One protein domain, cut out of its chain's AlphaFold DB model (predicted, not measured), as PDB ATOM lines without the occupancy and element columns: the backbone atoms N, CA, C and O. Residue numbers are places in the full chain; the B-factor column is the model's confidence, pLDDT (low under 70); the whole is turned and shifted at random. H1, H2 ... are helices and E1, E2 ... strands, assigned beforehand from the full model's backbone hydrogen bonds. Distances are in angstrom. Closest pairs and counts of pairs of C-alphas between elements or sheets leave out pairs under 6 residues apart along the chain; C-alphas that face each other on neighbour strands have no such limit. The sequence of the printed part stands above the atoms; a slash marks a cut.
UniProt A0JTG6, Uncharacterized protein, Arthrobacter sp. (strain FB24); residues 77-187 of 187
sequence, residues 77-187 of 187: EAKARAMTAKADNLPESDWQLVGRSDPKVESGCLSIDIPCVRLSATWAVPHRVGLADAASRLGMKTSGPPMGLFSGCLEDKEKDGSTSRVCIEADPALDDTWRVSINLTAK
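Overview. This is residues 77 to 187 of the 187 residues of an uncharacterized protein of Arthrobacter sp. (strain FB24) (UniProt A0JTG6). One twisted slab of five strands has both helices over one face, and no named helix covers the other face. The longer helix, H1, runs along the strands over E2, while the short H2 sits slantwise over E4, in the other half of the sheet. The printed part has 111 residues with two named helices and five named strands, in the order H1 E1 E2 H2 E3 E4 E5, and the antiparallel sheet runs E1, E2, E5, E4, E3. The class is mixed, helices and strands, and the whole is compact, with a radius of gyration of the C-alphas of 14.4 A, yet elongated, with spans of 45 by 29 by 22 A.

Arrangement. The sheet runs from E1, residues 96 to 101, through E2, residues 117 to 125, E5, residues 178 to 186, and E4, residues 163 to 170, to E3, residues 152 to 157; E1 and E3 are its edge strands. It is twisted, with C-alphas up to 4.4 A off its best plane. E2 and E5 are antiparallel at 170 degrees, with N 123 and O 180 2.8 A apart, within hydrogen-bond range. On the other side of E2, the hairpin E1 and E2 has N 98 and O 122 at 2.8 A. E3, E4 and E5 form a meander, each strand the antiparallel neighbour of the one before; N 181 and O 167 are 2.9 A apart between E5 and E4, and N 154 and O 166 2.8 A between E3 and E4. H1, residues 77 to 88, and H2, residues 131 to 137, are on the same face, giving two layers, helices on one face of a sheet. H1 has a height over the sheet of 8.5 A and runs along E2 at 10 degrees on the local plane; the closest C-alphas are those of Ala 80 and Val 117, 6.3 A. H2, at a height over the sheet of 9.0 A, is slantwise to E4 at 40 degrees on the local plane; the closest C-alphas are those of Ala 135 and Val 166, 6.5 A. H1 and H2 are close but not clearly touching, with the C-alphas of Lys 86 and Arg 137 closest at 7.7 A. In both helices every O i to N i+4 pair is within hydrogen-bond range.

Along the chain. From first to last C-alpha, E5 measures 26.5 A, E2 26.4 A, E4 23.6 A, E3 17.2 A, H1 16.1 A, E1 15.1 A and H2 10.2 A. H1 begins at C-alpha 77, (-33.247, 10.467, 51.803), and E5 ends at C-alpha 186, (-29.266, 4.804, 43.571).

Size, cuts and confidence. The two C-alphas farthest apart are those of Leu 110 and Asp 175, 45.6 A. The printed part has no cut and ends at the chain's last residue, 187. The links E1 to E2 and H2 to E3 are long. The mean pLDDT of the printed part is 80.7, and residues 103 to 116 and 142 to 149 are under 70.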
ATOM      1  N   GLU A  77     -31.899   9.891  51.818       74.19
ATOM      2  CA  GLU A  77     -33.247  10.467  51.803       74.19
ATOM      3  C   GLU A  77     -33.498  11.384  50.596       74.19
ATOM      4  O   GLU A  77     -34.578  11.344  50.011       74.19
ATOM      5  N   ALA A  78     -32.521  12.202  50.191       77.69
ATOM      6  CA  ALA A  78     -32.625  13.029  48.991       77.69
ATOM      7  C   ALA A  78     -32.675  12.163  47.721       77.69
ATOM      8  O   ALA A  78     -33.519  12.401  46.857       77.69
ATOM      9  N   LYS A  79     -31.847  11.108  47.644       78.56
ATOM     10  CA  LYS A  79     -31.894  10.113  46.554       78.56
ATOM     11  C   LYS A  79     -33.231   9.358  46.534       78.56
ATOM     12  O   LYS A  79     -33.827   9.203  45.471       78.56
ATOM     13  N   ALA A  80     -33.740   8.960  47.701       80.56
ATOM     14  CA  ALA A  80     -35.054   8.336  47.857       80.56
ATOM     15  C   ALA A  80     -36.172   9.250  47.342       80.56
ATOM     16  O   ALA A  80     -36.915   8.847  46.454       80.56
ATOM     17  N   ARG A  81     -36.234  10.508  47.807       82.44
ATOM     18  CA  ARG A  81     -37.220  11.502  47.346       82.44
ATOM     19  C   ARG A  81     -37.127  11.768  45.842       82.44
ATOM     20  O   ARG A  81     -38.162  11.883  45.195       82.44
ATOM     21  N   ALA A  82     -35.920  11.840  45.280       84.69
ATOM     22  CA  ALA A  82     -35.728  12.020  43.842       84.69
ATOM     23  C   ALA A  82     -36.259  10.823  43.032       84.69
ATOM     24  O   ALA A  82     -36.932  11.025  42.024       84.69
ATOM     25  N   MET A  83     -36.025   9.585  43.482       86.12
ATOM     26  CA  MET A  83     -36.595   8.392  42.840       86.12
ATOM     27  C   MET A  83     -38.112   8.302  43.007       86.12
ATOM     28  O   MET A  83     -38.794   7.988  42.036       86.12
ATOM     29  N   THR A  84     -38.646   8.623  44.190       86.44
ATOM     30  CA  THR A  84     -40.092   8.752  44.436       86.44
ATOM     31  C   THR A  84     -40.707   9.735  43.438       86.44
ATOM     32  O   THR A  84     -41.622   9.364  42.715       86.44
ATOM     33  N   ALA A  85     -40.123  10.927  43.280       87.88
ATOM     34  CA  ALA A  85     -40.578  11.908  42.297       87.88
ATOM     35  C   ALA A  85     -40.450  11.416  40.840       87.88
ATOM     36  O   ALA A  85     -41.376  11.631  40.062       87.88
ATOM     37  N   LYS A  86     -39.361  10.729  40.449       86.56
ATOM     38  CA  LYS A  86     -39.255  10.099  39.112       86.56
ATOM     39  C   LYS A  86     -40.398   9.092  38.886       86.56
ATOM     40  O   LYS A  86     -41.019   9.110  37.830       86.56
ATOM     41  N   ALA A  87     -40.700   8.252  39.877       88.62
ATOM     42  CA  ALA A  87     -41.770   7.255  39.808       88.62
ATOM     43  C   ALA A  87     -43.179   7.875  39.766       88.62
ATOM     44  O   ALA A  87     -44.046   7.363  39.063       88.62
ATOM     45  N   ASP A  88     -43.403   8.976  40.483       88.81
ATOM     46  CA  ASP A  88     -44.705   9.653  40.566       88.81
ATOM     47  C   ASP A  88     -45.042  10.472  39.307       88.81
ATOM     48  O   ASP A  88     -46.214  10.708  39.036       88.81
ATOM     49  N   ASN A  89     -44.036  10.871  38.516       87.19
ATOM     50  CA  ASN A  89     -44.222  11.568  37.232       87.19
ATOM     51  C   ASN A  89     -44.394  10.622  36.024       87.19
ATOM     52  O   ASN A  89     -44.617  11.092  34.909       87.19
ATOM     53  N   LEU A  90     -44.263   9.305  36.212       89.44
ATOM     54  CA  LEU A  90     -44.448   8.327  35.140       89.44
ATOM     55  C   LEU A  90     -45.930   8.078  34.757       89.44
ATOM     56  O   LEU A  90     -46.223   8.133  33.557       89.44
ATOM     57  N   PRO A  91     -46.846   7.769  35.706       90.19
ATOM     58  CA  PRO A  91     -48.203   7.340  35.374       90.19
ATOM     59  C   PRO A  91     -49.111   8.467  34.873       90.19
ATOM     60  O   PRO A  91     -48.988   9.622  35.277       90.19
ATOM     61  N   GLU A  92     -50.084   8.099  34.038       87.75
ATOM     62  CA  GLU A  92     -51.184   8.976  33.618       87.75
ATOM     63  C   GLU A  92     -52.432   8.738  34.471       87.75
ATOM     64  O   GLU A  92     -52.481   7.841  35.313       87.75
ATOM     65  N   SER A  93     -53.469   9.550  34.251       87.62
ATOM     66  CA  SER A  93     -54.703   9.547  35.044       87.62
ATOM     67  C   SER A  93     -55.477   8.221  35.056       87.62
ATOM     68  O   SER A  93     -56.306   8.025  35.942       87.62
ATOM     69  N   ASP A  94     -55.248   7.337  34.085       88.88
ATOM     70  CA  ASP A  94     -55.904   6.032  33.940       88.88
ATOM     71  C   ASP A  94     -55.011   4.834  34.328       88.88
ATOM     72  O   ASP A  94     -55.466   3.690  34.290       88.88
ATOM     73  N   TRP A  95     -53.760   5.073  34.737       92.81
ATOM     74  CA  TRP A  95     -52.838   4.021  35.168       92.81
ATOM     75  C   TRP A  95     -53.155   3.579  36.603       92.81
ATOM     76  O   TRP A  95     -53.142   4.379  37.541       92.81
ATOM     77  N   GLN A  96     -53.374   2.282  36.810       92.94
ATOM     78  CA  GLN A  96     -53.693   1.720  38.124       92.94
ATOM     79  C   GLN A  96     -52.445   1.137  38.783       92.94
ATOM     80  O   GLN A  96     -51.807   0.247  38.229       92.94
ATOM     81  N   LEU A  97     -52.087   1.606  39.981       92.56
ATOM     82  CA  LEU A  97     -50.947   1.060  40.722       92.56
ATOM     83  C   LEU A  97     -51.258  -0.365  41.213       92.56
ATOM     84  O   LEU A  97     -52.143  -0.560  42.041       92.56
ATOM     85  N   VAL A  98     -50.494  -1.349  40.734       91.00
ATOM     86  CA  VAL A  98     -50.607  -2.770  41.118       91.00
ATOM     87  C   VAL A  98     -49.724  -3.082  42.324       91.00
ATOM     88  O   VAL A  98     -50.093  -3.872  43.189       91.00
ATOM     89  N   GLY A  99     -48.547  -2.463  42.398       87.50
ATOM     90  CA  GLY A  99     -47.629  -2.652  43.513       87.50
ATOM     91  C   GLY A  99     -46.493  -1.642  43.503       87.50
ATOM     92  O   GLY A  99     -46.059  -1.185  42.447       87.50
ATOM     93  N   ARG A 100     -46.003  -1.302  44.694       90.44
ATOM     94  CA  ARG A 100     -44.882  -0.385  44.898       90.44
ATOM     95  C   ARG A 100     -44.054  -0.839  46.090       90.44
ATOM     96  O   ARG A 100     -44.597  -1.137  47.149       90.44
ATOM     97  N   SER A 101     -42.745  -0.889  45.899       87.00
ATOM     98  CA  SER A 101     -41.752  -1.005  46.960       87.00
ATOM     99  C   SER A 101     -41.024   0.328  47.034       87.00
ATOM    100  O   SER A 101     -40.134   0.605  46.228       87.00
ATOM    101  N   ASP A 102     -41.456   1.174  47.965       77.75
ATOM    102  CA  ASP A 102     -40.858   2.489  48.169       77.75
ATOM    103  C   ASP A 102     -39.414   2.402  48.694       77.75
ATOM    104  O   ASP A 102     -39.038   1.421  49.349       77.75
ATOM    105  N   PRO A 103     -38.595   3.433  48.416       69.50
ATOM    106  CA  PRO A 103     -37.174   3.437  48.718       69.50
ATOM    107  C   PRO A 103     -36.877   3.349  50.215       69.50
ATOM    108  O   PRO A 103     -36.901   4.341  50.944       69.50
ATOM    109  N   LYS A 104     -36.510   2.144  50.659       63.03
ATOM    110  CA  LYS A 104     -35.913   1.917  51.975       63.03
ATOM    111  C   LYS A 104     -34.471   2.414  51.970       63.03
ATOM    112  O   LYS A 104     -33.644   1.916  51.212       63.03
ATOM    113  N   VAL A 105     -34.176   3.365  52.851       59.19
ATOM    114  CA  VAL A 105     -32.805   3.687  53.253       59.19
ATOM    115  C   VAL A 105     -32.422   2.688  54.341       59.19
ATOM    116  O   VAL A 105     -32.830   2.847  55.491       59.19
ATOM    117  N   GLU A 106     -31.698   1.625  53.990       53.31
ATOM    118  CA  GLU A 106     -31.329   0.619  54.989       53.31
ATOM    119  C   GLU A 106     -30.289   1.167  55.979       53.31
ATOM    120  O   GLU A 106     -29.253   1.734  55.605       53.31
ATOM    121  N   SER A 107     -30.579   1.000  57.271       46.12
ATOM    122  CA  SER A 107     -29.728   1.430  58.379       46.12
ATOM    123  C   SER A 107     -28.445   0.599  58.412       46.12
ATOM    124  O   SER A 107     -28.419  -0.493  58.979       46.12
ATOM    125  N   GLY A 108     -27.386   1.117  57.789       48.53
ATOM    126  CA  GLY A 108     -26.103   0.423  57.657       48.53
ATOM    127  C   GLY A 108     -25.453   0.515  56.276       48.53
ATOM    128  O   GLY A 108     -24.409  -0.101  56.078       48.53
ATOM    129  N   CYS A 109     -26.018   1.270  55.322       57.94
ATOM    130  CA  CYS A 109     -25.435   1.390  53.982       57.94
ATOM    131  C   CYS A 109     -24.161   2.262  53.930       57.94
ATOM    132  O   CYS A 109     -24.162   3.388  53.441       57.94
ATOM    133  N   LEU A 110     -23.070   1.713  54.468       53.62
ATOM    134  CA  LEU A 110     -21.690   2.206  54.370       53.62
ATOM    135  C   LEU A 110     -20.875   1.448  53.307       53.62
ATOM    136  O   LEU A 110     -19.720   1.787  53.059       53.62
ATOM    137  N   SER A 111     -21.446   0.398  52.705       44.47
ATOM    138  CA  SER A 111     -20.730  -0.484  51.784       44.47
ATOM    139  C   SER A 111     -20.841   0.011  50.345       44.47
ATOM    140  O   SER A 111     -21.928   0.043  49.769       44.47
ATOM    141  N   ILE A 112     -19.694   0.356  49.757       51.69
ATOM    142  CA  ILE A 112     -19.536   0.971  48.426       51.69
ATOM    143  C   ILE A 112     -20.015   0.041  47.286       51.69
ATOM    144  O   ILE A 112     -20.122   0.469  46.140       51.69
ATOM    145  N   ASP A 113     -20.360  -1.213  47.574       46.59
ATOM    146  CA  ASP A 113     -20.755  -2.223  46.583       46.59
ATOM    147  C   ASP A 113     -22.271  -2.465  46.467       46.59
ATOM    148  O   ASP A 113     -22.710  -3.130  45.527       46.59
ATOM    149  N   ILE A 114     -23.094  -1.923  47.371       54.47
ATOM    150  CA  ILE A 114     -24.548  -2.163  47.387       54.47
ATOM    151  C   ILE A 114     -25.289  -0.856  47.062       54.47
ATOM    152  O   ILE A 114     -25.060   0.137  47.746       54.47
ATOM    153  N   PRO A 115     -26.202  -0.816  46.066       61.44
ATOM    154  CA  PRO A 115     -27.025   0.370  45.835       61.44
ATOM    155  C   PRO A 115     -27.956   0.589  47.035       61.44
ATOM    156  O   PRO A 115     -28.848  -0.228  47.295       61.44
ATOM    157  N   CYS A 116     -27.698   1.679  47.760       69.38
ATOM    158  CA  CYS A 116     -28.243   1.979  49.086       69.38
ATOM    159  C   CYS A 116     -29.725   2.329  49.111       69.38
ATOM    160  O   CYS A 116     -30.339   2.341  50.178       69.38
ATOM    161  N   VAL A 117     -30.288   2.657  47.952       80.12
ATOM    162  CA  VAL A 117     -31.682   3.051  47.820       80.12
ATOM    163  C   VAL A 117     -32.242   2.384  46.567       80.12
ATOM    164  O   VAL A 117     -31.633   2.459  45.498       80.12
ATOM    165  N   ARG A 118     -33.394   1.718  46.681       85.56
ATOM    166  CA  ARG A 118     -34.056   1.027  45.561       85.56
ATOM    167  C   ARG A 118     -35.554   1.285  45.581       85.56
ATOM    168  O   ARG A 118     -36.172   1.079  46.618       85.56
ATOM    169  N   LEU A 119     -36.123   1.671  44.447       89.75
ATOM    170  CA  LEU A 119     -37.567   1.791  44.245       89.75
ATOM    171  C   LEU A 119     -37.978   0.816  43.143       89.75
ATOM    172  O   LEU A 119     -37.375   0.815  42.069       89.75
ATOM    173  N   SER A 120     -39.019   0.022  43.377       91.56
ATOM    174  CA  SER A 120     -39.728  -0.669  42.294       91.56
ATOM    175  C   SER A 120     -41.211  -0.327  42.328       91.56
ATOM    176  O   SER A 120     -41.796  -0.139  43.395       91.56
ATOM    177  N   ALA A 121     -41.824  -0.196  41.160       93.50
ATOM    178  CA  ALA A 121     -43.248   0.084  41.039       93.50
ATOM    179  C   ALA A 121     -43.799  -0.545  39.762       93.50
ATOM    180  O   ALA A 121     -43.078  -0.671  38.772       93.50
ATOM    181  N   THR A 122     -45.067  -0.940  39.802       94.31
ATOM    182  CA  THR A 122     -45.766  -1.600  38.701       94.31
ATOM    183  C   THR A 122     -47.184  -1.065  38.607       94.31
ATOM    184  O   THR A 122     -47.910  -1.035  39.604       94.31
ATOM    185  N   TRP A 123     -47.589  -0.704  37.395       94.56
ATOM    186  CA  TRP A 123     -48.922  -0.233  37.050       94.56
ATOM    187  C   TRP A 123     -49.551  -1.138  35.992       94.56
ATOM    188  O   TRP A 123     -48.852  -1.637  35.109       94.56
ATOM    189  N   ALA A 124     -50.865  -1.316  36.074       92.44
ATOM    190  CA  ALA A 124     -51.697  -1.833  35.001       92.44
ATOM    191  C   ALA A 124     -52.265  -0.646  34.216       92.44
ATOM    192  O   ALA A 124     -52.725   0.336  34.807       92.44
ATOM    193  N   VAL A 125     -52.212  -0.730  32.893       92.50
ATOM    194  CA  VAL A 125     -52.568   0.353  31.978       92.50
ATOM    195  C   VAL A 125     -53.528  -0.192  30.918       92.50
ATOM    196  O   VAL A 125     -53.181  -1.167  30.250       92.50
ATOM    197  N   PRO A 126     -54.722   0.400  30.731       90.75
ATOM    198  CA  PRO A 126     -55.745  -0.111  29.810       90.75
ATOM    199  C   PRO A 126     -55.488   0.279  28.339       90.75
ATOM    200  O   PRO A 126     -56.404   0.280  27.519       90.75
ATOM    201  N   HIS A 127     -54.260   0.683  28.003       87.50
ATOM    202  CA  HIS A 127     -53.871   1.164  26.683       87.50
ATOM    203  C   HIS A 127     -52.383   0.889  26.400       87.50
ATOM    204  O   HIS A 127     -51.592   0.619  27.304       87.50
ATOM    205  N   ARG A 128     -51.981   0.982  25.126       83.81
ATOM    206  CA  ARG A 128     -50.583   0.792  24.699       83.81
ATOM    207  C   ARG A 128     -49.727   2.014  25.019       83.81
ATOM    208  O   ARG A 128     -49.898   3.059  24.398       83.81
ATOM    209  N   VAL A 129     -48.753   1.848  25.908       82.44
ATOM    210  CA  VAL A 129     -47.756   2.874  26.246       82.44
ATOM    211  C   VAL A 129     -46.507   2.703  25.375       82.44
ATOM    212  O   VAL A 129     -46.029   1.589  25.159       82.44
ATOM    213  N   GLY A 130     -45.955   3.802  24.858       85.25
ATOM    214  CA  GLY A 130     -44.691   3.778  24.118       85.25
ATOM    215  C   GLY A 130     -43.489   3.648  25.058       85.25
ATOM    216  O   GLY A 130     -43.322   4.468  25.959       85.25
ATOM    217  N   LEU A 131     -42.602   2.677  24.821       86.44
ATOM    218  CA  LEU A 131     -41.442   2.424  25.693       86.44
ATOM    219  C   LEU A 131     -40.460   3.611  25.731       86.44
ATOM    220  O   LEU A 131     -39.874   3.905  26.770       86.44
ATOM    221  N   ALA A 132     -40.333   4.331  24.611       84.12
ATOM    222  CA  ALA A 132     -39.565   5.572  24.512       84.12
ATOM    223  C   ALA A 132     -40.145   6.703  25.378       84.12
ATOM    224  O   ALA A 132     -39.403   7.446  26.013       84.12
ATOM    225  N   ASP A 133     -41.473   6.824  25.405       85.50
ATOM    226  CA  ASP A 133     -42.175   7.892  26.112       85.50
ATOM    227  C   ASP A 133     -42.135   7.663  27.631       85.50
ATOM    228  O   ASP A 133     -41.733   8.548  28.385       85.50
ATOM    229  N   ALA A 134     -42.389   6.426  28.072       88.75
ATOM    230  CA  ALA A 134     -42.212   6.018  29.465       88.75
ATOM    231  C   ALA A 134     -40.770   6.249  29.970       88.75
ATOM    232  O   ALA A 134     -40.569   6.764  31.070       88.75
ATOM    233  N   ALA A 135     -39.756   5.926  29.159       87.25
ATOM    234  CA  ALA A 135     -38.356   6.190  29.501       87.25
ATOM    235  C   ALA A 135     -38.033   7.698  29.559       87.25
ATOM    236  O   ALA A 135     -37.329   8.145  30.468       87.25
ATOM    237  N   SER A 136     -38.590   8.492  28.637       85.25
ATOM    238  CA  SER A 136     -38.452   9.955  28.613       85.25
ATOM    239  C   SER A 136     -39.009  10.606  29.886       85.25
ATOM    240  O   SER A 136     -38.334  11.434  30.501       85.25
ATOM    241  N   ARG A 137     -40.186  10.168  30.361       86.62
ATOM    242  CA  ARG A 137     -40.807  10.653  31.614       86.62
ATOM    243  C   ARG A 137     -39.979  10.352  32.866       86.62
ATOM    244  O   ARG A 137     -39.961  11.155  33.794       86.62
ATOM    245  N   LEU A 138     -39.234   9.243  32.875       86.31
ATOM    246  CA  LEU A 138     -38.265   8.914  33.934       86.31
ATOM    247  C   LEU A 138     -36.957   9.726  33.848       86.31
ATOM    248  O   LEU A 138     -36.093   9.598  34.722       86.31
ATOM    249  N   GLY A 139     -36.787  10.547  32.807       84.56
ATOM    250  CA  GLY A 139     -35.568  11.308  32.536       84.56
ATOM    251  C   GLY A 139     -34.412  10.463  31.994       84.56
ATOM    252  O   GLY A 139     -33.266  10.913  32.044       84.56
ATOM    253  N   MET A 140     -34.685   9.250  31.500       84.06
ATOM    254  CA  MET A 140     -33.659   8.359  30.953       84.06
ATOM    255  C   MET A 140     -33.114   8.928  29.643       84.06
ATOM    256  O   MET A 140     -33.872   9.310  28.748       84.06
ATOM    257  N   LYS A 141     -31.790   8.936  29.482       72.75
ATOM    258  CA  LYS A 141     -31.137   9.364  28.239       72.75
ATOM    259  C   LYS A 141     -31.163   8.234  27.228       72.75
ATOM    260  O   LYS A 141     -30.141   7.631  26.907       72.75
ATOM    261  N   THR A 142     -32.343   7.976  26.674       62.69
ATOM    262  CA  THR A 142     -32.474   7.073  25.538       62.69
ATOM    263  C   THR A 142     -31.719   7.653  24.342       62.69
ATOM    264  O   THR A 142     -32.239   8.495  23.613       62.69
ATOM    265  N   SER A 143     -30.513   7.140  24.084       57.44
ATOM    266  CA  SER A 143     -29.866   7.223  22.765       57.44
ATOM    267  C   SER A 143     -30.715   6.561  21.666       57.44
ATOM    268  O   SER A 143     -30.500   6.818  20.486       57.44
ATOM    269  N   GLY A 144     -31.732   5.794  22.075       52.75
ATOM    270  CA  GLY A 144     -33.000   5.639  21.371       52.75
ATOM    271  C   GLY A 144     -33.432   4.178  21.281       52.75
ATOM    272  O   GLY A 144     -32.702   3.388  20.682       52.75
ATOM    273  N   PRO A 145     -34.612   3.774  21.791       52.88
ATOM    274  CA  PRO A 145     -35.294   2.647  21.171       52.88
ATOM    275  C   PRO A 145     -35.703   3.042  19.737       52.88
ATOM    276  O   PRO A 145     -36.007   4.214  19.487       52.88
ATOM    277  N   PRO A 146     -35.786   2.092  18.794       55.69
ATOM    278  CA  PRO A 146     -36.546   2.288  17.565       55.69
ATOM    279  C   PRO A 146     -37.940   2.866  17.861       55.69
ATOM    280  O   PRO A 146     -38.646   2.374  18.749       55.69
ATOM    281  N   MET A 147     -38.350   3.898  17.116       56.12
ATOM    282  CA  MET A 147     -39.714   4.427  17.215       56.12
ATOM    283  C   MET A 147     -40.719   3.295  16.956       56.12
ATOM    284  O   MET A 147     -40.605   2.592  15.955       56.12
ATOM    285  N   GLY A 148     -41.694   3.122  17.853       58.31
ATOM    286  CA  GLY A 148     -42.707   2.065  17.748       58.31
ATOM    287  C   GLY A 148     -42.434   0.782  18.548       58.31
ATOM    288  O   GLY A 148     -43.190  -0.176  18.404       58.31
ATOM    289  N   LEU A 149     -41.416   0.736  19.415       68.00
ATOM    290  CA  LEU A 149     -41.349  -0.291  20.465       68.00
ATOM    291  C   LEU A 149     -42.341   0.028  21.596       68.00
ATOM    292  O   LEU A 149     -42.191   1.010  22.324       68.00
ATOM    293  N   PHE A 150     -43.355  -0.829  21.728       73.94
ATOM    294  CA  PHE A 150     -44.398  -0.770  22.765       73.94
ATOM    295  C   PHE A 150     -44.181  -1.789  23.895       73.94
ATOM    296  O   PHE A 150     -44.945  -1.811  24.850       73.94
ATOM    297  N   SER A 151     -43.175  -2.661  23.781       82.94
ATOM    298  CA  SER A 151     -42.905  -3.720  24.754       82.94
ATOM    299  C   SER A 151     -41.416  -4.041  24.872       82.94
ATOM    300  O   SER A 151     -40.618  -3.680  24.004       82.94
ATOM    301  N   GLY A 152     -41.044  -4.716  25.960       87.25
ATOM    302  CA  GLY A 152     -39.660  -4.987  26.345       87.25
ATOM    303  C   GLY A 152     -39.153  -4.010  27.408       87.25
ATOM    304  O   GLY A 152     -39.927  -3.264  28.005       87.25
ATOM    305  N   CYS A 153     -37.842  -4.026  27.656       89.94
ATOM    306  CA  CYS A 153     -37.201  -3.222  28.697       89.94
ATOM    307  C   CYS A 153     -36.156  -2.255  28.132       89.94
ATOM    308  O   CYS A 153     -35.379  -2.623  27.252       89.94
ATOM    309  N   LEU A 154     -36.065  -1.066  28.726       89.12
ATOM    310  CA  LEU A 154     -34.931  -0.151  28.597       89.12
ATOM    311  C   LEU A 154     -34.247   0.017  29.951       89.12
ATOM    312  O   LEU A 154     -34.908   0.082  30.984       89.12
ATOM    313  N   GLU A 155     -32.920   0.115  29.931       89.31
ATOM    314  CA  GLU A 155     -32.073   0.353  31.098       89.31
ATOM    315  C   GLU A 155     -31.104   1.495  30.774       89.31
ATOM    316  O   GLU A 155     -30.475   1.496  29.716       89.31
ATOM    317  N   ASP A 156     -31.002   2.463  31.679       87.06
ATOM    318  CA  ASP A 156     -30.062   3.582  31.643       87.06
ATOM    319  C   ASP A 156     -29.176   3.526  32.895       87.06
ATOM    320  O   ASP A 156     -29.621   3.110  33.975       87.06
ATOM    321  N   LYS A 157     -27.904   3.903  32.742       86.62
ATOM    322  CA  LYS A 157     -26.882   3.847  33.794       86.62
ATOM    323  C   LYS A 157     -26.241   5.212  33.941       86.62
ATOM    324  O   LYS A 157     -25.515   5.676  33.060       86.62
ATOM    325  N   GLU A 158     -26.508   5.841  35.075       83.19
ATOM    326  CA  GLU A 158     -25.926   7.124  35.430       83.19
ATOM    327  C   GLU A 158     -24.448   6.937  35.845       83.19
ATOM    328  O   GLU A 158     -23.994   5.843  36.195       83.19
ATOM    329  N   LYS A 159     -23.641   8.002  35.735       80.44
ATOM    330  CA  LYS A 159     -22.170   7.926  35.899       80.44
ATOM    331  C   LYS A 159     -21.713   7.618  37.331       80.44
ATOM    332  O   LYS A 159     -20.565   7.233  37.528       80.44
ATOM    333  N   ASP A 160     -22.591   7.824  38.301       76.94
ATOM    334  CA  ASP A 160     -22.430   7.490  39.718       76.94
ATOM    335  C   ASP A 160     -22.650   5.989  40.007       76.94
ATOM    336  O   ASP A 160     -22.335   5.512  41.097       76.94
ATOM    337  N   GLY A 161     -23.149   5.225  39.028       79.00
ATOM    338  CA  GLY A 161     -23.533   3.822  39.182       79.00
ATOM    339  C   GLY A 161     -25.000   3.617  39.565       79.00
ATOM    340  O   GLY A 161     -25.403   2.469  39.762       79.00
ATOM    341  N   SER A 162     -25.800   4.684  39.640       83.19
ATOM    342  CA  SER A 162     -27.257   4.593  39.744       83.19
ATOM    343  C   SER A 162     -27.845   4.022  38.446       83.19
ATOM    344  O   SER A 162     -27.324   4.247  37.350       83.19
ATOM    345  N   THR A 163     -28.937   3.264  38.546       88.88
ATOM    346  CA  THR A 163     -29.596   2.646  37.385       88.88
ATOM    347  C   THR A 163     -31.080   2.973  37.351       88.88
ATOM    348  O   THR A 163     -31.752   3.004  38.381       88.88
ATOM    349  N   SER A 164     -31.607   3.204  36.152       90.38
ATOM    350  CA  SER A 164     -33.042   3.350  35.909       90.38
ATOM    351  C   SER A 164     -33.455   2.334  34.857       90.38
ATOM    352  O   SER A 164     -32.886   2.313  33.769       90.38
ATOM    353  N   ARG A 165     -34.429   1.480  35.163       92.25
ATOM    354  CA  ARG A 165     -34.980   0.503  34.221       92.25
ATOM    355  C   ARG A 165     -36.492   0.632  34.155       92.25
ATOM    356  O   ARG A 165     -37.141   0.689  35.197       92.25
ATOM    357  N   VAL A 166     -37.031   0.609  32.942       92.38
ATOM    358  CA  VAL A 166     -38.468   0.541  32.651       92.38
ATOM    359  C   VAL A 166     -38.737  -0.657  31.752       92.38
ATOM    360  O   VAL A 166     -37.971  -0.917  30.827       92.38
ATOM    361  N   CYS A 167     -39.799  -1.400  32.033       92.38
ATOM    362  CA  CYS A 167     -40.260  -2.531  31.237       92.38
ATOM    363  C   CYS A 167     -41.756  -2.383  30.958       92.38
ATOM    364  O   CYS A 167     -42.514  -2.019  31.859       92.38
ATOM    365  N   ILE A 168     -42.171  -2.681  29.728       92.50
ATOM    366  CA  ILE A 168     -43.577  -2.716  29.318       92.50
ATOM    367  C   ILE A 168     -43.872  -4.098  28.738       92.50
ATOM    368  O   ILE A 168     -43.198  -4.553  27.812       92.50
ATOM    369  N   GLU A 169     -44.868  -4.776  29.291       91.94
ATOM    370  CA  GLU A 169     -45.246  -6.145  28.931       91.94
ATOM    371  C   GLU A 169     -46.774  -6.237  28.837       91.94
ATOM    372  O   GLU A 169     -47.481  -5.463  29.480       91.94
ATOM    373  N   ALA A 170     -47.308  -7.151  28.024       89.31
ATOM    374  CA  ALA A 170     -48.748  -7.414  28.024       89.31
ATOM    375  C   ALA A 170     -49.142  -8.115  29.335       89.31
ATOM    376  O   ALA A 170     -48.377  -8.936  29.848       89.31
ATOM    377  N   ASP A 171     -50.315  -7.807  29.886       84.50
ATOM    378  CA  ASP A 171     -50.802  -8.490  31.080       84.50
ATOM    379  C   ASP A 171     -51.218  -9.934  30.731       84.50
ATOM    380  O   ASP A 171     -52.122 -10.125  29.921       84.50
ATOM    381  N   PRO A 172     -50.610 -10.975  31.331       80.00
ATOM    382  CA  PRO A 172     -50.966 -12.360  31.021       80.00
ATOM    383  C   PRO A 172     -52.359 -12.769  31.529       80.00
ATOM    384  O   PRO A 172     -52.802 -13.876  31.228       80.00
ATOM    385  N   ALA A 173     -53.026 -11.933  32.333       82.06
ATOM    386  CA  ALA A 173     -54.339 -12.210  32.913       82.06
ATOM    387  C   ALA A 173     -55.482 -11.360  32.323       82.06
ATOM    388  O   ALA A 173     -56.640 -11.636  32.637       82.06
ATOM    389  N   LEU A 174     -55.183 -10.329  31.522       79.81
ATOM    390  CA  LEU A 174     -56.166  -9.363  31.021       79.81
ATOM    391  C   LEU A 174     -55.841  -8.936  29.583       79.81
ATOM    392  O   LEU A 174     -54.808  -8.314  29.335       79.81
ATOM    393  N   ASP A 175     -56.758  -9.207  28.651       80.69
ATOM    394  CA  ASP A 175     -56.649  -8.739  27.267       80.69
ATOM    395  C   ASP A 175     -56.575  -7.202  27.185       80.69
ATOM    396  O   ASP A 175     -57.125  -6.482  28.024       80.69
ATOM    397  N   ASP A 176     -55.839  -6.710  26.182       82.62
ATOM    398  CA  ASP A 176     -55.537  -5.293  25.905       82.62
ATOM    399  C   ASP A 176     -54.968  -4.456  27.077       82.62
ATOM    400  O   ASP A 176     -54.723  -3.255  26.930       82.62
ATOM    401  N   THR A 177     -54.648  -5.090  28.206       88.81
ATOM    402  CA  THR A 177     -54.017  -4.460  29.369       88.81
ATOM    403  C   THR A 177     -52.502  -4.632  29.321       88.81
ATOM    404  O   THR A 177     -51.981  -5.687  28.953       88.81
ATOM    405  N   TRP A 178     -51.773  -3.594  29.719       91.12
ATOM    406  CA  TRP A 178     -50.313  -3.563  29.735       91.12
ATOM    407  C   TRP A 178     -49.798  -3.357  31.153       91.12
ATOM    408  O   TRP A 178     -50.327  -2.542  31.907       91.12
ATOM    409  N   ARG A 179     -48.732  -4.068  31.516       93.25
ATOM    410  CA  ARG A 179     -47.975  -3.825  32.742       93.25
ATOM    411  C   ARG A 179     -46.790  -2.935  32.427       93.25
ATOM    412  O   ARG A 179     -45.880  -3.347  31.710       93.25
ATOM    413  N   VAL A 180     -46.779  -1.740  33.006       93.81
ATOM    414  CA  VAL A 180     -45.590  -0.885  33.043       93.81
ATOM    415  C   VAL A 180     -44.929  -1.090  34.396       93.81
ATOM    416  O   VAL A 180     -45.571  -0.919  35.429       93.81
ATOM    417  N   SER A 181     -43.656  -1.467  34.412       94.88
ATOM    418  CA  SER A 181     -42.886  -1.642  35.644       94.88
ATOM    419  C   SER A 181     -41.569  -0.884  35.592       94.88
ATOM    420  O   SER A 181     -40.955  -0.747  34.533       94.88
ATOM    421  N   ILE A 182     -41.127  -0.393  36.746       94.44
ATOM    422  CA  ILE A 182     -39.837   0.274  36.907       94.44
ATOM    423  C   ILE A 182     -39.018  -0.353  38.022       94.44
ATOM    424  O   ILE A 182     -39.550  -0.826  39.026       94.44
ATOM    425  N   ASN A 183     -37.703  -0.295  37.847       92.88
ATOM    426  CA  ASN A 183     -36.720  -0.558  38.885       92.88
ATOM    427  C   ASN A 183     -35.688   0.569  38.844       92.88
ATOM    428  O   ASN A 183     -34.952   0.709  37.867       92.88
ATOM    429  N   LEU A 184     -35.660   1.380  39.894       90.12
ATOM    430  CA  LEU A 184     -34.709   2.467  40.083       90.12
ATOM    431  C   LEU A 184     -33.764   2.078  41.219       90.12
ATOM    432  O   LEU A 184     -34.212   1.619  42.274       90.12
ATOM    433  N   THR A 185     -32.464   2.262  41.025       87.56
ATOM    434  CA  THR A 185     -31.467   2.087  42.081       87.56
ATOM    435  C   THR A 185     -30.554   3.297  42.134       87.56
ATOM    436  O   THR A 185     -30.166   3.827  41.095       87.56
ATOM    437  N   ALA A 186     -30.215   3.730  43.345       83.12
ATOM    438  CA  ALA A 186     -29.266   4.804  43.571       83.12
ATOM    439  C   ALA A 186     -28.099   4.318  44.432       83.12
ATOM    440  O   ALA A 186     -28.304   3.607  45.427       83.12
ATOM    441  N   LYS A 187     -26.891   4.708  44.027       73.62
ATOM    442  CA  LYS A 187     -25.631   4.421  44.713       73.62
ATOM    443  C   LYS A 187     -25.162   5.676  45.436       73.62
ATOM    444  O   LYS A 187     -24.768   6.648  44.763       73.62
TER     445      LYS A 187